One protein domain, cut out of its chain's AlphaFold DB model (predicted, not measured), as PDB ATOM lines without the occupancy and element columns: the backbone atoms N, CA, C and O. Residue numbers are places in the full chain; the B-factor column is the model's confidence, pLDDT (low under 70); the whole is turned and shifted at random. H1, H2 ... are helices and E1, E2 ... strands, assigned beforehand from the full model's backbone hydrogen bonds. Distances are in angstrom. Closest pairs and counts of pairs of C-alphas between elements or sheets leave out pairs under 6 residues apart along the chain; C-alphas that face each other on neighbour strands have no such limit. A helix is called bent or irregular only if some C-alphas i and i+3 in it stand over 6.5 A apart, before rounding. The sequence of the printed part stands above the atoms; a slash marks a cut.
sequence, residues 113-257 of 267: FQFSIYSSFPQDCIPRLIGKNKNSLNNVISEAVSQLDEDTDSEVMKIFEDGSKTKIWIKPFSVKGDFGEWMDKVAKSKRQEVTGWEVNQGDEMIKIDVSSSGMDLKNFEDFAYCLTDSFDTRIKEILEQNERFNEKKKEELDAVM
ATOM      1  N   PHE A 113      75.024  71.746 112.117       91.62
ATOM      2  CA  PHE A 113      75.777  71.051 111.093       91.62
ATOM      3  C   PHE A 113      75.257  71.417 109.707       91.62
ATOM      4  O   PHE A 113      74.128  71.904 109.540       91.62
ATOM      5  N   GLN A 114      76.147  71.282 108.729       93.88
ATOM      6  CA  GLN A 114      75.900  71.604 107.333       93.88
ATOM      7  C   GLN A 114      76.629  70.603 106.449       93.88
ATOM      8  O   GLN A 114      77.816  70.349 106.672       93.88
ATOM      9  N   PHE A 115      75.916  70.108 105.446       95.81
ATOM     10  CA  PHE A 115      76.417  69.207 104.423       95.81
ATOM     11  C   PHE A 115      75.875  69.653 103.064       95.81
ATOM     12  O   PHE A 115      74.746  70.143 102.984       95.81
ATOM     13  N   SER A 116      76.680  69.547 102.012       96.62
ATOM     14  CA  SER A 116      76.266  69.909 100.654       96.62
ATOM     15  C   SER A 116      76.438  68.724  99.716       96.62
ATOM     16  O   SER A 116      77.557  68.262  99.528       96.62
ATOM     17  N   ILE A 117      75.355  68.310  99.074       95.44
ATOM     18  CA  ILE A 117      75.376  67.295  98.024       95.44
ATOM     19  C   ILE A 117      75.322  68.008  96.671       95.44
ATOM     20  O   ILE A 117      74.570  68.974  96.497       95.44
ATOM     21  N   TYR A 118      76.125  67.556  95.720       94.62
ATOM     22  CA  TYR A 118      76.162  68.048  94.349       94.62
ATOM     23  C   TYR A 118      75.787  66.917  93.400       94.62
ATOM     24  O   TYR A 118      76.259  65.804  93.582       94.62
ATOM     25  N   SER A 119      74.968  67.198  92.390       93.62
ATOM     26  CA  SER A 119      74.601  66.205  91.375       93.62
ATOM     27  C   SER A 119      74.502  66.858  90.008       93.62
ATOM     28  O   SER A 119      74.028  67.996  89.910       93.62
ATOM     29  N   SER A 120      74.903  66.121  88.970       92.44
ATOM     30  CA  SER A 120      74.512  66.418  87.587       92.44
ATOM     31  C   SER A 120      73.005  66.176  87.481       92.44
ATOM     32  O   SER A 120      72.526  65.078  87.768       92.44
ATOM     33  N   PHE A 121      72.237  67.240  87.249       92.31
ATOM     34  CA  PHE A 121      70.778  67.190  87.220       92.31
ATOM     35  C   PHE A 121      70.216  68.418  86.491       92.31
ATOM     36  O   PHE A 121      70.535  69.547  86.888       92.31
ATOM     37  N   PRO A 122      69.332  68.225  85.493       91.62
ATOM     38  CA  PRO A 122      68.674  69.316  84.787       91.62
ATOM     39  C   PRO A 122      67.942  70.252  85.750       91.62
ATOM     40  O   PRO A 122      67.154  69.830  86.605       91.62
ATOM     41  N   GLN A 123      68.205  71.552  85.635       93.31
ATOM     42  CA  GLN A 123      67.698  72.535  86.598       93.31
ATOM     43  C   GLN A 123      66.176  72.709  86.502       93.31
ATOM     44  O   GLN A 123      65.511  73.024  87.495       93.31
ATOM     45  N   ASP A 124      65.610  72.464  85.323       91.69
ATOM     46  CA  ASP A 124      64.171  72.468  85.056       91.69
ATOM     47  C   ASP A 124      63.422  71.335  85.784       91.69
ATOM     48  O   ASP A 124      62.225  71.452  86.057       91.69
ATOM     49  N   CYS A 125      64.130  70.274  86.179       92.94
ATOM     50  CA  CYS A 125      63.581  69.133  86.901       92.94
ATOM     51  C   CYS A 125      63.556  69.325  88.427       92.94
ATOM     52  O   CYS A 125      62.942  68.519  89.135       92.94
ATOM     53  N   ILE A 126      64.139  70.405  88.970       94.94
ATOM     54  CA  ILE A 126      64.129  70.699  90.420       94.94
ATOM     55  C   ILE A 126      62.712  70.657  91.028       94.94
ATOM     56  O   ILE A 126      62.540  70.055  92.093       94.94
ATOM     57  N   PRO A 127      61.659  71.224  90.397       95.31
ATOM     58  CA  PRO A 127      60.301  71.132  90.925       95.31
ATOM     59  C   PRO A 127      59.783  69.693  91.055       95.31
ATOM     60  O   PRO A 127      58.994  69.428  91.960       95.31
ATOM     61  N   ARG A 128      60.225  68.762  90.196       94.12
ATOM     62  CA  ARG A 128      59.866  67.334  90.283       94.12
ATOM     63  C   ARG A 128      60.571  66.657  91.453       94.12
ATOM     64  O   ARG A 128      59.925  65.914  92.187       94.12
ATOM     65  N   LEU A 129      61.849  66.979  91.663       94.44
ATOM     66  CA  LEU A 129      62.637  66.478  92.790       94.44
ATOM     67  C   LEU A 129      62.041  66.917  94.135       94.44
ATOM     68  O   LEU A 129      61.906  66.110  95.053       94.44
ATOM     69  N   ILE A 130      61.609  68.178  94.234       95.56
ATOM     70  CA  ILE A 130      60.920  68.698  95.425       95.56
ATOM     71  C   ILE A 130      59.506  68.104  95.536       95.56
ATOM     72  O   ILE A 130      59.085  67.654  96.605       95.56
ATOM     73  N   GLY A 131      58.764  68.083  94.431       94.62
ATOM     74  CA  GLY A 131      57.371  67.659  94.368       94.62
ATOM     75  C   GLY A 131      56.382  68.692  94.922       94.62
ATOM     76  O   GLY A 131      56.728  69.637  95.640       94.62
ATOM     77  N   LYS A 132      55.095  68.504  94.604       94.06
ATOM     78  CA  LYS A 132      54.007  69.353  95.116       94.06
ATOM     79  C   LYS A 132      53.976  69.296  96.644       94.06
ATOM     80  O   LYS A 132      54.034  68.213  97.216       94.06
ATOM     81  N   ASN A 133      53.897  70.454  97.302       90.62
ATOM     82  CA  ASN A 133      53.957  70.572  98.766       90.62
ATOM     83  C   ASN A 133      55.174  69.870  99.399       90.62
ATOM     84  O   ASN A 133      55.107  69.473 100.557       90.62
ATOM     85  N   LYS A 134      56.279  69.729  98.648       92.81
ATOM     86  CA  LYS A 134      57.491  69.005  99.061       92.81
ATOM     87  C   LYS A 134      57.302  67.499  99.272       92.81
ATOM     88  O   LYS A 134      58.125  66.884  99.932       92.81
ATOM     89  N   ASN A 135      56.249  66.889  98.727       92.75
ATOM     90  CA  ASN A 135      55.957  65.480  99.002       92.75
ATOM     91  C   ASN A 135      57.074  64.533  98.523       92.75
ATOM     92  O   ASN A 135      57.426  63.600  99.229       92.75
ATOM     93  N   SER A 136      57.676  64.804  97.357       93.88
ATOM     94  CA  SER A 136      58.797  63.996  96.849       93.88
ATOM     95  C   SER A 136      60.031  64.150  97.739       93.88
ATOM     96  O   SER A 136      60.657  63.160  98.091       93.88
ATOM     97  N   LEU A 137      60.337  65.378  98.169       93.75
ATOM     98  CA  LEU A 137      61.423  65.632  99.117       93.75
ATOM     99  C   LEU A 137      61.178  64.955 100.474       93.75
ATOM    100  O   LEU A 137      62.102  64.387 101.041       93.75
ATOM    101  N   ASN A 138      59.951  64.997 100.991       92.50
ATOM    102  CA  ASN A 138      59.612  64.346 102.254       92.50
ATOM    103  C   ASN A 138      59.768  62.826 102.161       92.50
ATOM    104  O   ASN A 138      60.274  62.235 103.102       92.50
ATOM    105  N   ASN A 139      59.413  62.210 101.029       92.38
ATOM    106  CA  ASN A 139      59.642  60.781 100.814       92.38
ATOM    107  C   ASN A 139      61.136  60.434 100.850       92.38
ATOM    108  O   ASN A 139      61.504  59.486 101.527       92.38
ATOM    109  N   VAL A 140      61.985  61.236 100.195       93.75
ATOM    110  CA  VAL A 140      63.451  61.066 100.239       93.75
ATOM    111  C   VAL A 140      63.976  61.180 101.674       93.75
ATOM    112  O   VAL A 140      64.814  60.392 102.089       93.75
ATOM    113  N   ILE A 141      63.465  62.138 102.457       92.19
ATOM    114  CA  ILE A 141      63.835  62.274 103.874       92.19
ATOM    115  C   ILE A 141      63.372  61.050 104.672       92.19
ATOM    116  O   ILE A 141      64.158  60.500 105.431       92.19
ATOM    117  N   SER A 142      62.119  60.619 104.515       90.88
ATOM    118  CA  SER A 142      61.576  59.443 105.204       90.88
ATOM    119  C   SER A 142      62.352  58.172 104.878       90.88
ATOM    120  O   SER A 142      62.610  57.372 105.772       90.88
ATOM    121  N   GLU A 143      62.752  58.005 103.622       92.00
ATOM    122  CA  GLU A 143      63.584  56.894 103.182       92.00
ATOM    123  C   GLU A 143      64.963  56.944 103.850       92.00
ATOM    124  O   GLU A 143      65.363  55.969 104.481       92.00
ATOM    125  N   ALA A 144      65.631  58.099 103.830       92.00
ATOM    126  CA  ALA A 144      66.915  58.281 104.501       92.00
ATOM    127  C   ALA A 144      66.833  58.000 106.012       92.00
ATOM    128  O   ALA A 144      67.708  57.351 106.571       92.00
ATOM    129  N   VAL A 145      65.760  58.446 106.674       90.06
ATOM    130  CA  VAL A 145      65.512  58.168 108.099       90.06
ATOM    131  C   VAL A 145      65.288  56.677 108.345       90.06
ATOM    132  O   VAL A 145      65.772  56.155 109.341       90.06
ATOM    133  N   SER A 146      64.595  55.976 107.446       88.88
ATOM    134  CA  SER A 146      64.346  54.532 107.581       88.88
ATOM    135  C   SER A 146      65.597  53.662 107.423       88.88
ATOM    136  O   SER A 146      65.573  52.498 107.814       88.88
ATOM    137  N   GLN A 147      66.671  54.218 106.856       89.75
ATOM    138  CA  GLN A 147      67.971  53.559 106.707       89.75
ATOM    139  C   GLN A 147      68.916  53.809 107.893       89.75
ATOM    140  O   GLN A 147      69.987  53.206 107.948       89.75
ATOM    141  N   LEU A 148      68.549  54.696 108.827       87.94
ATOM    142  CA  LEU A 148      69.325  54.920 110.043       87.94
ATOM    143  C   LEU A 148      69.290  53.681 110.947       87.94
ATOM    144  O   LEU A 148      68.320  52.925 110.958       87.94
ATOM    145  N   ASP A 149      70.355  53.505 111.725       82.38
ATOM    146  CA  ASP A 149      70.494  52.399 112.674       82.38
ATOM    147  C   ASP A 149      69.358  52.416 113.716       82.38
ATOM    148  O   ASP A 149      68.945  53.488 114.172       82.38
ATOM    149  N   GLU A 150      68.884  51.237 114.131       76.38
ATOM    150  CA  GLU A 150      67.848  51.073 115.163       76.38
ATOM    151  C   GLU A 150      68.289  51.655 116.517       76.38
ATOM    152  O   GLU A 150      67.453  52.082 117.314       76.38
ATOM    153  N   ASP A 151      69.603  51.739 116.746       79.81
ATOM    154  CA  ASP A 151      70.207  52.359 117.928       79.81
ATOM    155  C   ASP A 151      70.194  53.906 117.892       79.81
ATOM    156  O   ASP A 151      70.657  54.561 118.835       79.81
ATOM    157  N   THR A 152      69.676  54.524 116.823       81.56
ATOM    158  CA  THR A 152      69.573  55.986 116.716       81.56
ATOM    159  C   THR A 152      68.598  56.539 117.756       81.56
ATOM    160  O   THR A 152      67.460  56.088 117.889       81.56
ATOM    161  N   ASP A 153      69.028  57.570 118.487       79.94
ATOM    162  CA  ASP A 153      68.228  58.196 119.543       79.94
ATOM    163  C   ASP A 153      66.835  58.624 119.035       79.94
ATOM    164  O   ASP A 153      66.693  59.358 118.053       79.94
ATOM    165  N   SER A 154      65.787  58.208 119.747       80.44
ATOM    166  CA  SER A 154      64.394  58.552 119.446       80.44
ATOM    167  C   SER A 154      64.116  60.063 119.345       80.44
ATOM    168  O   SER A 154      63.215  60.476 118.614       80.44
ATOM    169  N   GLU A 155      64.867  60.915 120.055       80.88
ATOM    170  CA  GLU A 155      64.762  62.372 119.919       80.88
ATOM    171  C   GLU A 155      65.367  62.867 118.600       80.88
ATOM    172  O   GLU A 155      64.840  63.799 117.990       80.88
ATOM    173  N   VAL A 156      66.432  62.217 118.129       80.12
ATOM    174  CA  VAL A 156      67.063  62.502 116.836       80.12
ATOM    175  C   VAL A 156      66.145  62.085 115.691       80.12
ATOM    176  O   VAL A 156      65.950  62.867 114.760       80.12
ATOM    177  N   MET A 157      65.498  60.922 115.801       81.50
ATOM    178  CA  MET A 157      64.503  60.470 114.820       81.50
ATOM    179  C   MET A 157      63.365  61.488 114.668       81.50
ATOM    180  O   MET A 157      63.047  61.905 113.555       81.50
ATOM    181  N   LYS A 158      62.840  62.009 115.787       82.25
ATOM    182  CA  LYS A 158      61.806  63.061 115.762       82.25
ATOM    183  C   LYS A 158      62.263  64.335 115.054       82.25
ATOM    184  O   LYS A 158      61.467  64.920 114.328       82.25
ATOM    185  N   ILE A 159      63.521  64.754 115.237       81.62
ATOM    186  CA  ILE A 159      64.082  65.941 114.563       81.62
ATOM    187  C   ILE A 159      64.049  65.789 113.035       81.62
ATOM    188  O   ILE A 159      63.869  66.781 112.316       81.62
ATOM    189  N   PHE A 160      64.267  64.574 112.528       79.88
ATOM    190  CA  PHE A 160      64.206  64.311 111.095       79.88
ATOM    191  C   PHE A 160      62.768  64.198 110.590       79.88
ATOM    192  O   PHE A 160      62.444  64.814 109.574       79.88
ATOM    193  N   GLU A 161      61.904  63.485 111.315       74.31
ATOM    194  CA  GLU A 161      60.503  63.264 110.941       74.31
ATOM    195  C   GLU A 161      59.674  64.553 110.923       74.31
ATOM    196  O   GLU A 161      58.913  64.794 109.985       74.31
ATOM    197  N   ASP A 162      59.813  65.403 111.944       79.25
ATOM    198  CA  ASP A 162      59.031  66.637 112.050       79.25
ATOM    199  C   ASP A 162      59.645  67.815 111.272       79.25
ATOM    200  O   ASP A 162      59.005  68.856 111.087       79.25
ATOM    201  N   GLY A 163      60.893  67.662 110.807       74.25
ATOM    202  CA  GLY A 163      61.644  68.685 110.082       74.25
ATOM    203  C   GLY A 163      61.850  69.987 110.870       74.25
ATOM    204  O   GLY A 163      62.152  71.030 110.283       74.25
ATOM    205  N   SER A 164      61.676  69.973 112.194       77.62
ATOM    206  CA  SER A 164      61.683  71.173 113.039       77.62
ATOM    207  C   SER A 164      63.052  71.849 113.076       77.62
ATOM    208  O   SER A 164      63.143  73.084 113.117       77.62
ATOM    209  N   LYS A 165      64.128  71.053 113.013       85.00
ATOM    210  CA  LYS A 165      65.518  71.538 113.035       85.00
ATOM    211  C   LYS A 165      66.315  71.207 111.779       85.00
ATOM    212  O   LYS A 165      67.348  71.839 111.560       85.00
ATOM    213  N   THR A 166      65.811  70.320 110.922       89.31
ATOM    214  CA  THR A 166      66.444  69.957 109.648       89.31
ATOM    215  C   THR A 166      65.874  70.786 108.500       89.31
ATOM    216  O   THR A 166      64.667  70.880 108.297       89.31
ATOM    217  N   LYS A 167      66.751  71.423 107.725       92.06
ATOM    218  CA  LYS A 167      66.390  72.243 106.565       92.06
ATOM    219  C   LYS A 167      67.192  71.805 105.356       92.06
ATOM    220  O   LYS A 167      68.419  71.770 105.419       92.06
ATOM    221  N   ILE A 168      66.482  71.547 104.263       94.31
ATOM    222  CA  ILE A 168      67.061  71.178 102.974       94.31
ATOM    223  C   ILE A 168      66.721  72.258 101.947       94.31
ATOM    224  O   ILE A 168      65.566  72.680 101.829       94.31
ATOM    225  N   TRP A 169      67.728  72.718 101.207       95.75
ATOM    226  CA  TRP A 169      67.573  73.648 100.091       95.75
ATOM    227  C   TRP A 169      68.161  73.045  98.825       95.75
ATOM    228  O   TRP A 169      69.348  72.754  98.789       95.75
ATOM    229  N   ILE A 170      67.351  72.950  97.776       96.31
ATOM    230  CA  ILE A 170      67.782  72.494  96.453       96.31
ATOM    231  C   ILE A 170      67.851  73.709  95.535       96.31
ATOM    232  O   ILE A 170      66.886  74.475  95.460       96.31
ATOM    233  N   LYS A 171      68.996  73.931  94.888       96.06
ATOM    234  CA  LYS A 171      69.221  75.094  94.021       96.06
ATOM    235  C   LYS A 171      70.050  74.724  92.793       96.06
ATOM    236  O   LYS A 171      70.919  73.865  92.915       96.06
ATOM    237  N   PRO A 172      69.865  75.434  91.668       96.00
ATOM    238  CA  PRO A 172      70.830  75.442  90.578       96.00
ATOM    239  C   PRO A 172      72.248  75.717  91.073       96.00
ATOM    240  O   PRO A 172      72.458  76.557  91.961       96.00
ATOM    241  N   PHE A 173      73.217  75.031  90.485       94.31
ATOM    242  CA  PHE A 173      74.624  75.203  90.789       94.31
ATOM    243  C   PHE A 173      75.448  75.255  89.507       94.31
ATOM    244  O   PHE A 173      75.159  74.593  88.517       94.31
ATOM    245  N   SER A 174      76.492  76.075  89.537       91.00
ATOM    246  CA  SER A 174      77.474  76.155  88.464       91.00
ATOM    247  C   SER A 174      78.834  76.395  89.091       91.00
ATOM    248  O   SER A 174      78.978  77.245  89.982       91.00
ATOM    249  N   VAL A 175      79.830  75.644  88.634       88.81
ATOM    250  CA  VAL A 175      81.204  75.791  89.104       88.81
ATOM    251  C   VAL A 175      81.760  77.120  88.599       88.81
ATOM    252  O   VAL A 175      81.669  77.452  87.420       88.81
ATOM    253  N   LYS A 176      82.316  77.914  89.518       86.25
ATOM    254  CA  LYS A 176      83.014  79.159  89.188       86.25
ATOM    255  C   LYS A 176      84.512  78.885  89.194       86.25
ATOM    256  O   LYS A 176      85.060  78.654  90.267       86.25
ATOM    257  N   GLY A 177      85.154  78.979  88.034       86.56
ATOM    258  CA  GLY A 177      86.592  78.741  87.892       86.56
ATOM    259  C   GLY A 177      86.899  77.338  87.380       86.56
ATOM    260  O   GLY A 177      86.143  76.806  86.570       86.56
ATOM    261  N   ASP A 178      88.020  76.776  87.831       91.88
ATOM    262  CA  ASP A 178      88.498  75.473  87.376       91.88
ATOM    263  C   ASP A 178      87.660  74.324  87.958       91.88
ATOM    264  O   ASP A 178      87.426  74.237  89.168       91.88
ATOM    265  N   PHE A 179      87.178  73.451  87.072       91.12
ATOM    266  CA  PHE A 179      86.330  72.323  87.443       91.12
ATOM    267  C   PHE A 179      87.105  71.246  88.217       91.12
ATOM    268  O   PHE A 179      86.584  70.708  89.193       91.12
ATOM    269  N   GLY A 180      88.358  70.984  87.835       91.06
ATOM    270  CA  GLY A 180      89.222  70.012  88.499       91.06
ATOM    271  C   GLY A 180      89.568  70.435  89.926       91.06
ATOM    272  O   GLY A 180      89.416  69.644  90.853       91.06
ATOM    273  N   GLU A 181      89.928  71.704  90.137       93.19
ATOM    274  CA  GLU A 181      90.170  72.253  91.480       93.19
ATOM    275  C   GLU A 181      88.926  72.171  92.375       93.19
ATOM    276  O   GLU A 181      89.023  71.912  93.581       93.19
ATOM    277  N   TRP A 182      87.742  72.404  91.801       93.19
ATOM    278  CA  TRP A 182      86.486  72.276  92.529       93.19
ATOM    279  C   TRP A 182      86.192  70.819  92.912       93.19
ATOM    280  O   TRP A 182      85.883  70.572  94.081       93.19
ATOM    281  N   MET A 183      86.351  69.868  91.989       90.69
ATOM    282  CA  MET A 183      86.191  68.433  92.262       90.69
ATOM    283  C   MET A 183      87.145  67.960  93.361       90.69
ATOM    284  O   MET A 183      86.715  67.349  94.339       90.69
ATOM    285  N   ASP A 184      88.421  68.342  93.274       91.44
ATOM    286  CA  ASP A 184      89.434  68.063  94.293       91.44
ATOM    287  C   ASP A 184      89.035  68.592  95.674       91.44
ATOM    288  O   ASP A 184      89.276  67.956  96.705       91.44
ATOM    289  N   LYS A 185      88.448  69.791  95.712       91.56
ATOM    290  CA  LYS A 185      87.987  70.415  96.951       91.56
ATOM    291  C   LYS A 185      86.804  69.666  97.554       91.56
ATOM    292  O   LYS A 185      86.763  69.526  98.778       91.56
ATOM    293  N   VAL A 186      85.863  69.213  96.727       91.00
ATOM    294  CA  VAL A 186      84.719  68.423  97.193       91.00
ATOM    295  C   VAL A 186      85.199  67.067  97.713       91.00
ATOM    296  O   VAL A 186      84.904  66.742  98.857       91.00
ATOM    297  N   ALA A 187      86.050  66.356  96.967       88.25
ATOM    298  CA  ALA A 187      86.591  65.053  97.365       88.25
ATOM    299  C   ALA A 187      87.383  65.087  98.690       88.25
ATOM    300  O   ALA A 187      87.386  64.126  99.454       88.25
ATOM    301  N   LYS A 188      88.053  66.206  98.998       91.12
ATOM    302  CA  LYS A 188      88.803  66.392 100.258       91.12
ATOM    303  C   LYS A 188      87.920  66.835 101.434       91.12
ATOM    304  O   LYS A 188      88.404  66.915 102.566       91.12
ATOM    305  N   SER A 189      86.657  67.182 101.199       89.81
ATOM    306  CA  SER A 189      85.771  67.767 102.203       89.81
ATOM    307  C   SER A 189      84.878  66.712 102.854       89.81
ATOM    308  O   SER A 189      84.047  66.106 102.203       89.81
ATOM    309  N   LYS A 190      84.916  66.607 104.187       87.88
ATOM    310  CA  LYS A 190      83.958  65.785 104.963       87.88
ATOM    311  C   LYS A 190      82.531  66.347 105.018       87.88
ATOM    312  O   LYS A 190      81.672  65.800 105.692       87.88
ATOM    313  N   ARG A 191      82.299  67.520 104.428       89.94
ATOM    314  CA  ARG A 191      81.009  68.234 104.474       89.94
ATOM    315  C   ARG A 191      80.355  68.362 103.110       89.94
ATOM    316  O   ARG A 191      79.418  69.144 102.956       89.94
ATOM    317  N   GLN A 192      80.950  67.742 102.103       92.31
ATOM    318  CA  GLN A 192      80.517  67.886 100.731       92.31
ATOM    319  C   GLN A 192      80.662  66.556 100.026       92.31
ATOM    320  O   GLN A 192      81.639  65.857 100.261       92.31
ATOM    321  N   GLU A 193      79.725  66.262  99.142       90.81
ATOM    322  CA  GLU A 193      79.738  65.030  98.372       90.81
ATOM    323  C   GLU A 193      79.160  65.274  96.986       90.81
ATOM    324  O   GLU A 193      78.298  66.137  96.800       90.81
ATOM    325  N   VAL A 194      79.686  64.544  96.009       87.19
ATOM    326  CA  VAL A 194      79.107  64.460  94.671       87.19
ATOM    327  C   VAL A 194      78.367  63.135  94.595       87.19
ATOM    328  O   VAL A 194      78.950  62.100  94.892       87.19
ATOM    329  N   THR A 195      77.104  63.186  94.200       82.75
ATOM    330  CA  THR A 195      76.256  62.016  93.978       82.75
ATOM    331  C   THR A 195      75.742  62.002  92.541       82.75
ATOM    332  O   THR A 195      75.752  63.039  91.869       82.75
ATOM    333  N   GLY A 196      75.282  60.846  92.067       67.81
ATOM    334  CA  GLY A 196      74.825  60.668  90.693       67.81
ATOM    335  C   GLY A 196      75.918  60.244  89.713       67.81
ATOM    336  O   GLY A 196      76.972  59.725  90.077       67.81
ATOM    337  N   TRP A 197      75.615  60.430  88.429       64.38
ATOM    338  CA  TRP A 197      76.517  60.140  87.313       64.38
ATOM    339  C   TRP A 197      77.766  61.030  87.360       64.38
ATOM    340  O   TRP A 197      77.750  62.087  87.996       64.38
ATOM    341  N   GLU A 198      78.838  60.609  86.679       73.25
ATOM    342  CA  GLU A 198      80.080  61.384  86.570       73.25
ATOM    343  C   GLU A 198      79.763  62.824  86.155       73.25
ATOM    344  O   GLU A 198      79.296  63.080  85.047       73.25
ATOM    345  N   VAL A 199      79.976  63.763  87.078       79.62
ATOM    346  CA  VAL A 199      79.757  65.181  86.808       79.62
ATOM    347  C   VAL A 199      80.831  65.633  85.837       79.62
ATOM    348  O   VAL A 199      82.022  65.579  86.156       79.62
ATOM    349  N   ASN A 200      80.409  66.131  84.681       82.75
ATOM    350  CA  ASN A 200      81.314  66.647  83.671       82.75
ATOM    351  C   ASN A 200      81.338  68.173  83.655       82.75
ATOM    352  O   ASN A 200      80.416  68.873  84.085       82.75
ATOM    353  N   GLN A 201      82.431  68.714  83.121       82.50
ATOM    354  CA  GLN A 201      82.521  70.141  82.870       82.50
ATOM    355  C   GLN A 201      81.467  70.549  81.831       82.50
ATOM    356  O   GLN A 201      81.495  70.087  80.695       82.50
ATOM    357  N   GLY A 202      80.589  71.477  82.213       82.81
ATOM    358  CA  GLY A 202      79.513  71.972  81.352       82.81
ATOM    359  C   GLY A 202      78.145  71.363  81.651       82.81
ATOM    360  O   GLY A 202      77.154  71.892  81.154       82.81
ATOM    361  N   ASP A 203      78.078  70.336  82.503       86.62
ATOM    362  CA  ASP A 203      76.809  69.770  82.946       86.62
ATOM    363  C   ASP A 203      75.980  70.795  83.724       86.62
ATOM    364  O   ASP A 203      76.490  71.607  84.509       86.62
ATOM    365  N   GLU A 204      74.662  70.713  83.555       90.75
ATOM    366  CA  GLU A 204      73.748  71.353  84.484       90.75
ATOM    367  C   GLU A 204      73.794  70.636  85.829       90.75
ATOM    368  O   GLU A 204      73.611  69.424  85.926       90.75
ATOM    369  N   MET A 205      74.022  71.408  86.888       92.50
ATOM    370  CA  MET A 205      74.139  70.863  88.228       92.50
ATOM    371  C   MET A 205      73.135  71.472  89.187       92.50
ATOM    372  O   MET A 205      72.713  72.631  89.065       92.50
ATOM    373  N   ILE A 206      72.860  70.712  90.240       94.88
ATOM    374  CA  ILE A 206      72.189  71.201  91.435       94.88
ATOM    375  C   ILE A 206      73.085  71.064  92.659       94.88
ATOM    376  O   ILE A 206      73.975  70.219  92.735       94.88
ATOM    377  N   LYS A 207      72.809  71.914  93.645       95.88
ATOM    378  CA  LYS A 207      73.344  71.829  94.997       95.88
ATOM    379  C   LYS A 207      72.195  71.628  95.973       95.88
ATOM    380  O   LYS A 207      71.253  72.426  96.002       95.88
ATOM    381  N   ILE A 208      72.316  70.601  96.800       96.56
ATOM    382  CA  ILE A 208      71.401  70.269  97.884       96.56
ATOM    383  C   ILE A 208      72.118  70.589  99.197       96.56
ATOM    384  O   ILE A 208      73.032  69.889  99.619       96.56
ATOM    385  N   ASP A 209      71.736  71.693  99.829       96.69
ATOM    386  CA  ASP A 209      72.259  72.099 101.132       96.69
ATOM    387  C   ASP A 209      71.386  71.533 102.246       96.69
ATOM    388  O   ASP A 209      70.210  71.879 102.349       96.69
ATOM    389  N   VAL A 210      71.986  70.731 103.120       94.94
ATOM    390  CA  VAL A 210      71.350  70.122 104.287       94.94
ATOM    391  C   VAL A 210      71.908  70.787 105.531       94.94
ATOM    392  O   VAL A 210      73.118  70.939 105.694       94.94
ATOM    393  N   SER A 211      71.034  71.222 106.432       94.06
ATOM    394  CA  SER A 211      71.455  71.786 107.705       94.06
ATOM    395  C   SER A 211      70.545  71.348 108.828       94.06
ATOM    396  O   SER A 211      69.338  71.546 108.736       94.06
ATOM    397  N   SER A 212      71.137  70.840 109.904       92.00
ATOM    398  CA  SER A 212      70.398  70.430 111.093       92.00
ATOM    399  C   SER A 212      71.043  70.947 112.378       92.00
ATOM    400  O   SER A 212      72.221  71.324 112.388       92.00
ATOM    401  N   SER A 213      70.261  71.021 113.450       88.88
ATOM    402  CA  SER A 213      70.724  71.331 114.802       88.88
ATOM    403  C   SER A 213      70.042  70.436 115.831       88.88
ATOM    404  O   SER A 213      69.007  69.839 115.559       88.88
ATOM    405  N   GLY A 214      70.619  70.351 117.032       84.06
ATOM    406  CA  GLY A 214      70.041  69.565 118.128       84.06
ATOM    407  C   GLY A 214      70.380  68.072 118.118       84.06
ATOM    408  O   GLY A 214      69.743  67.327 118.845       84.06
ATOM    409  N   MET A 215      71.385  67.655 117.349       86.62
ATOM    410  CA  MET A 215      71.948  66.299 117.358       86.62
ATOM    411  C   MET A 215      73.469  66.356 117.545       86.62
ATOM    412  O   MET A 215      74.052  67.447 117.602       86.62
ATOM    413  N   ASP A 216      74.116  65.201 117.674       87.25
ATOM    414  CA  ASP A 216      75.573  65.104 117.613       87.25
ATOM    415  C   ASP A 216      76.079  64.995 116.164       87.25
ATOM    416  O   ASP A 216      75.305  64.993 115.208       87.25
ATOM    417  N   LEU A 217      77.405  64.999 116.001       86.88
ATOM    418  CA  LEU A 217      78.019  64.959 114.676       86.88
ATOM    419  C   LEU A 217      77.832  63.599 113.998       86.88
ATOM    420  O   LEU A 217      77.636  63.585 112.792       86.88
ATOM    421  N   LYS A 218      77.875  62.497 114.758       89.38
ATOM    422  CA  LYS A 218      77.794  61.142 114.205       89.38
ATOM    423  C   LYS A 218      76.421  60.928 113.571       89.38
ATOM    424  O   LYS A 218      76.343  60.650 112.386       89.38
ATOM    425  N   ASN A 219      75.355  61.204 114.318       89.25
ATOM    426  CA  ASN A 219      73.986  61.063 113.824       89.25
ATOM    427  C   ASN A 219      73.696  61.990 112.634       89.25
ATOM    428  O   ASN A 219      72.914  61.650 111.751       89.25
ATOM    429  N   PHE A 220      74.318  63.175 112.598       91.50
ATOM    430  CA  PHE A 220      74.214  64.059 111.438       91.50
ATOM    431  C   PHE A 220      74.948  63.506 110.211       91.50
ATOM    432  O   PHE A 220      74.425  63.625 109.106       91.50
ATOM    433  N   GLU A 221      76.155  62.967 110.391       90.69
ATOM    434  CA  GLU A 221      76.944  62.355 109.316       90.69
ATOM    435  C   GLU A 221      76.219  61.124 108.761       90.69
ATOM    436  O   GLU A 221      75.983  61.078 107.558       90.69
ATOM    437  N   ASP A 222      75.760  60.215 109.624       90.81
ATOM    438  CA  ASP A 222      75.002  59.017 109.236       90.81
ATOM    439  C   ASP A 222      73.739  59.397 108.437       90.81
ATOM    440  O   ASP A 222      73.518  58.900 107.334       90.81
ATOM    441  N   PHE A 223      72.965  60.380 108.917       91.62
ATOM    442  CA  PHE A 223      71.809  60.895 108.176       91.62
ATOM    443  C   PHE A 223      72.185  61.529 106.835       91.62
ATOM    444  O   PHE A 223      71.476  61.338 105.851       91.62
ATOM    445  N   ALA A 224      73.274  62.301 106.772       92.12
ATOM    446  CA  ALA A 224      73.718  62.919 105.527       92.12
ATOM    447  C   ALA A 224      74.135  61.872 104.481       92.12
ATOM    448  O   ALA A 224      73.860  62.076 103.297       92.12
ATOM    449  N   TYR A 225      74.732  60.755 104.910       91.38
ATOM    450  CA  TYR A 225      75.065  59.630 104.036       91.38
ATOM    451  C   TYR A 225      73.810  58.936 103.500       91.38
ATOM    452  O   TYR A 225      73.622  58.911 102.286       91.38
ATOM    453  N   CYS A 226      72.886  58.505 104.366       92.50
ATOM    454  CA  CYS A 226      71.619  57.898 103.926       92.50
ATOM    455  C   CYS A 226      70.825  58.833 102.998       92.50
ATOM    456  O   CYS A 226      70.231  58.415 102.007       92.50
ATOM    457  N   LEU A 227      70.842  60.137 103.286       92.75
ATOM    458  CA  LEU A 227      70.181  61.139 102.460       92.75
ATOM    459  C   LEU A 227      70.828  61.276 101.076       92.75
ATOM    460  O   LEU A 227      70.121  61.538 100.104       92.75
ATOM    461  N   THR A 228      72.146  61.099 100.975       93.81
ATOM    462  CA  THR A 228      72.868  61.111  99.696       93.81
ATOM    463  C   THR A 228      72.442  59.939  98.815       93.81
ATOM    464  O   THR A 228      72.142  60.163  97.641       93.81
ATOM    465  N   ASP A 229      72.298  58.743  99.390       92.81
ATOM    466  CA  ASP A 229      71.846  57.538  98.681       92.81
ATOM    467  C   ASP A 229      70.378  57.641  98.230       92.81
ATOM    468  O   ASP A 229      70.039  57.339  97.078       92.81
ATOM    469  N   SER A 230      69.490  58.142  99.097       93.62
ATOM    470  CA  SER A 230      68.086  58.363  98.727       93.62
ATOM    471  C   SER A 230      67.932  59.461  97.667       93.62
ATOM    472  O   SER A 230      67.079  59.355  96.780       93.62
ATOM    473  N   PHE A 231      68.761  60.514  97.696       94.62
ATOM    474  CA  PHE A 231      68.773  61.508  96.617       94.62
ATOM    475  C   PHE A 231      69.290  60.933  95.303       94.62
ATOM    476  O   PHE A 231      68.688  61.228  94.273       94.62
ATOM    477  N   ASP A 232      70.356  60.131  95.324       92.88
ATOM    478  CA  ASP A 232      70.901  59.472  94.130       92.88
ATOM    479  C   ASP A 232      69.833  58.630  93.429       92.88
ATOM    480  O   ASP A 232      69.533  58.826  92.248       92.88
ATOM    481  N   THR A 233      69.185  57.756  94.203       93.19
ATOM    482  CA  THR A 233      68.096  56.896  93.732       93.19
ATOM    483  C   THR A 233      66.981  57.733  93.114       93.19
ATOM    484  O   THR A 233      66.589  57.517  91.965       93.19
ATOM    485  N   ARG A 234      66.519  58.768  93.826       93.75
ATOM    486  CA  ARG A 234      65.420  59.609  93.347       93.75
ATOM    487  C   ARG A 234      65.778  60.423  92.105       93.75
ATOM    488  O   ARG A 234      64.923  60.650  91.248       93.75
ATOM    489  N   ILE A 235      67.015  60.899  92.013       93.19
ATOM    490  CA  ILE A 235      67.511  61.636  90.853       93.19
ATOM    491  C   ILE A 235      67.515  60.724  89.626       93.19
ATOM    492  O   ILE A 235      66.956  61.115  88.600       93.19
ATOM    493  N   LYS A 236      68.048  59.502  89.748       91.81
ATOM    494  CA  LYS A 236      68.050  58.502  88.669       91.81
ATOM    495  C   LYS A 236      66.638  58.200  88.172       91.81
ATOM    496  O   LYS A 236      66.384  58.299  86.977       91.81
ATOM    497  N   GLU A 237      65.692  57.960  89.082       92.31
ATOM    498  CA  GLU A 237      64.289  57.727  88.716       92.31
ATOM    499  C   GLU A 237      63.681  58.880  87.906       92.31
ATOM    500  O   GLU A 237      62.942  58.654  86.947       92.31
ATOM    501  N   ILE A 238      63.952  60.129  88.298       92.69
ATOM    502  CA  ILE A 238      63.413  61.300  87.598       92.69
ATOM    503  C   ILE A 238      64.038  61.432  86.211       92.69
ATOM    504  O   ILE A 238      63.315  61.746  85.265       92.69
ATOM    505  N   LEU A 239      65.345  61.198  86.087       90.94
ATOM    506  CA  LEU A 239      66.044  61.253  84.805       90.94
ATOM    507  C   LEU A 239      65.500  60.194  83.840       90.94
ATOM    508  O   LEU A 239      65.067  60.551  82.747       90.94
ATOM    509  N   GLU A 240      65.385  58.940  84.281       90.94
ATOM    510  CA  GLU A 240      64.820  57.849  83.472       90.94
ATOM    511  C   GLU A 240      63.369  58.129  83.046       90.94
ATOM    512  O   GLU A 240      62.971  57.868  81.909       90.94
ATOM    513  N   GLN A 241      62.548  58.687  83.943       89.81
ATOM    514  CA  GLN A 241      61.177  59.086  83.608       89.81
ATOM    515  C   GLN A 241      61.137  60.214  82.574       89.81
ATOM    516  O   GLN A 241      60.229  60.247  81.739       89.81
ATOM    517  N   ASN A 242      62.085  61.149  82.641       87.81
ATOM    518  CA  ASN A 242      62.150  62.278  81.723       87.81
ATOM    519  C   ASN A 242      62.624  61.841  80.332       87.81
ATOM    520  O   ASN A 242      62.047  62.273  79.338       87.81
ATOM    521  N   GLU A 243      63.607  60.942  80.260       88.25
ATOM    522  CA  GLU A 243      64.056  60.326  79.006       88.25
ATOM    523  C   GLU A 243      62.903  59.609  78.302       88.25
ATOM    524  O   GLU A 243      62.548  59.985  77.186       88.25
ATOM    525  N   ARG A 244      62.212  58.694  78.996       88.75
ATOM    526  CA  ARG A 244      61.057  57.968  78.431       88.75
ATOM    527  C   ARG A 244      59.935  58.896  77.969       88.75
ATOM    528  O   ARG A 244      59.271  58.635  76.968       88.75
ATOM    529  N   PHE A 245      59.681  59.975  78.713       86.25
ATOM    530  CA  PHE A 245      58.672  60.962  78.330       86.25
ATOM    531  C   PHE A 245      59.070  61.715  77.054       86.25
ATOM    532  O   PHE A 245      58.227  61.935  76.185       86.25
ATOM    533  N   ASN A 246      60.343  62.094  76.932       86.94
ATOM    534  CA  ASN A 246      60.860  62.797  75.763       86.94
ATOM    535  C   ASN A 246      60.900  61.901  74.521       86.94
ATOM    536  O   ASN A 246      60.524  62.362  73.445       86.94
ATOM    537  N   GLU A 247      61.290  60.634  74.671       90.31
ATOM    538  CA  GLU A 247      61.239  59.631  73.601       90.31
ATOM    539  C   GLU A 247      59.817  59.475  73.068       90.31
ATOM    540  O   GLU A 247      59.578  59.678  71.881       90.31
ATOM    541  N   LYS A 248      58.843  59.251  73.957       90.38
ATOM    542  CA  LYS A 248      57.439  59.113  73.563       90.38
ATOM    543  C   LYS A 248      56.897  60.365  72.869       90.38
ATOM    544  O   LYS A 248      56.187  60.275  71.874       90.38
ATOM    545  N   LYS A 249      57.236  61.552  73.380       89.88
ATOM    546  CA  LYS A 249      56.820  62.819  72.766       89.88
ATOM    547  C   LYS A 249      57.419  62.992  71.370       89.88
ATOM    548  O   LYS A 249      56.768  63.562  70.499       89.88
ATOM    549  N   LYS A 250      58.656  62.535  71.167       91.12
ATOM    550  CA  LYS A 250      59.311  62.556  69.861       91.12
ATOM    551  C   LYS A 250      58.619  61.602  68.889       91.12
ATOM    552  O   LYS A 250      58.282  62.035  67.800       91.12
ATOM    553  N   GLU A 251      58.320  60.374  69.308       92.19
ATOM    554  CA  GLU A 251      57.560  59.412  68.494       92.19
ATOM    555  C   GLU A 251      56.183  59.959  68.086       92.19
ATOM    556  O   GLU A 251      55.779  59.831  66.934       92.19
ATOM    557  N   GLU A 252      55.468  60.609  69.012       90.88
ATOM    558  CA  GLU A 252      54.183  61.256  68.720       90.88
ATOM    559  C   GLU A 252      54.332  62.425  67.732       90.88
ATOM    560  O   GLU A 252      53.481  62.601  66.863       90.88
ATOM    561  N   LEU A 253      55.401  63.220  67.847       91.44
ATOM    562  CA  LEU A 253      55.673  64.332  66.933       91.44
ATOM    563  C   LEU A 253      56.017  63.825  65.527       91.44
ATOM    564  O   LEU A 253      55.446  64.315  64.557       91.44
ATOM    565  N   ASP A 254      56.908  62.838  65.434       92.94
ATOM    566  CA  ASP A 254      57.333  62.228  64.173       92.94
ATOM    567  C   ASP A 254      56.117  61.609  63.454       92.94
ATOM    568  O   ASP A 254      55.915  61.840  62.266       92.94
ATOM    569  N   ALA A 255      55.216  60.942  64.189       91.69
ATOM    570  CA  ALA A 255      53.976  60.401  63.631       91.69
ATOM    571  C   ALA A 255      53.011  61.479  63.097       91.69
ATOM    572  O   ALA A 255      52.305  61.239  62.120       91.69
ATOM    573  N   VAL A 256      52.947  62.655  63.732       90.25
ATOM    574  CA  VAL A 256      52.126  63.779  63.244       90.25
ATOM    575  C   VAL A 256      52.740  64.399  61.990       90.25
ATOM    576  O   VAL A 256      52.004  64.700  61.053       90.25
ATOM    577  N   MET A 257      54.063  64.568  61.956       90.19
ATOM    578  CA  MET A 257      54.775  65.079  60.779       90.19
ATOM    579  C   MET A 257      54.591  64.149  59.573       90.19
ATOM    580  O   MET A 257      54.221  64.619  58.505       90.19
TER     581      MET A 257
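What this domain is: This is residues 113 to 257 of the 267 residues of an uncharacterized protein of viral metagenome (UniProt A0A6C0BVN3). A strongly twisted sheet of four strands has one face covered by the first part of a very long helix, H5, whose last stretch, residues 243 to 257, sticks out of the body as an arm. H1 packs on the same face near H5, H2 packs on H5 at a steep angle with H3 folded back on it, and small H4 stands on the opposite face by the edge strand E3. The printed part has 145 residues with five named helices and four named strands, in the order E1 H1 H2 H3 E2 H4 E3 E4 H5. The sheet, E2 E4 E1 E3, is mixed, and so is the class, helices and strands. The whole is only just compact, close to loose, with a radius of gyration of the C-alphas of 17.2 A and spans of 60 by 36 by 21 A.

How they stand to each other: Across the sheet stand E2, residues 167 to 173, E4, 205 to 213, E1, 113 to 120, and E3, 192 to 195. E2 and E4 are antiparallel, with N 169 and O 209 within hydrogen-bond range at 2.9 A. E4 and E1 are antiparallel, with N 208 and O 117 at 2.8 A; E1 and E3 are parallel, with N 118 and O 193 at 2.8 A. H5, residues 217 to 257, is on the sheet at a height of 7.6 A, over E1 and along it at 24 degrees on the local plane; their closest C-alphas, of Ile 117 and Thr 228, are 6.9 A apart. On the same face, H1, residues 123 to 130, touches H5 at a steep tilt of 60 degrees, closest at the C-alphas of Leu 129 and Ile 235, 7.1 A. The hub H2, residues 132 to 146, touches H5 with residues 140 to 145 alone, closest at the C-alphas of Ala 144 and Cys 226, 4.8 A. H2 and H3, residues 154 to 161, form a hairpin, closest at the C-alphas of Val 145 and Phe 160, 7.0 A. H4, residues 179 to 187, on the opposite face, stands up from the sheet at 50 degrees over E3. E2, H4 and E3 form a split strand-helix-strand unit, two strands running the same way with E4 and E1 between them, and a right-handed crossover. Every O i to N i+4 pair is within hydrogen-bond range in H3, H4 and H5, against 2 of 4 in H1 and 9 of 11 in H2.

Where its parts are: E1 begins at C-alpha 113 (75.777, 71.051, 111.093) and is 24.0 A long; E4 is 26.8 A. H2, 22.0 A, is irregular, with C-alphas 133 and 136 8.4 A apart, and so is H1, with C-alphas 124 and 127 7.2 A apart. H5 runs 58.7 A, from C-alpha 217 (78.019, 64.959, 114.676) to C-alpha 257 (54.775, 65.079, 60.779).

The domain as a whole: The C-alphas of Asp 153 and Met 257 are the two farthest apart, 60.7 A. Without the free arm the body spans 43 by 33 by 20 A. The printed part has no cut, and no link is long. Mean pLDDT of the printed part is 89.5, and residues 196 to 197 are under 70.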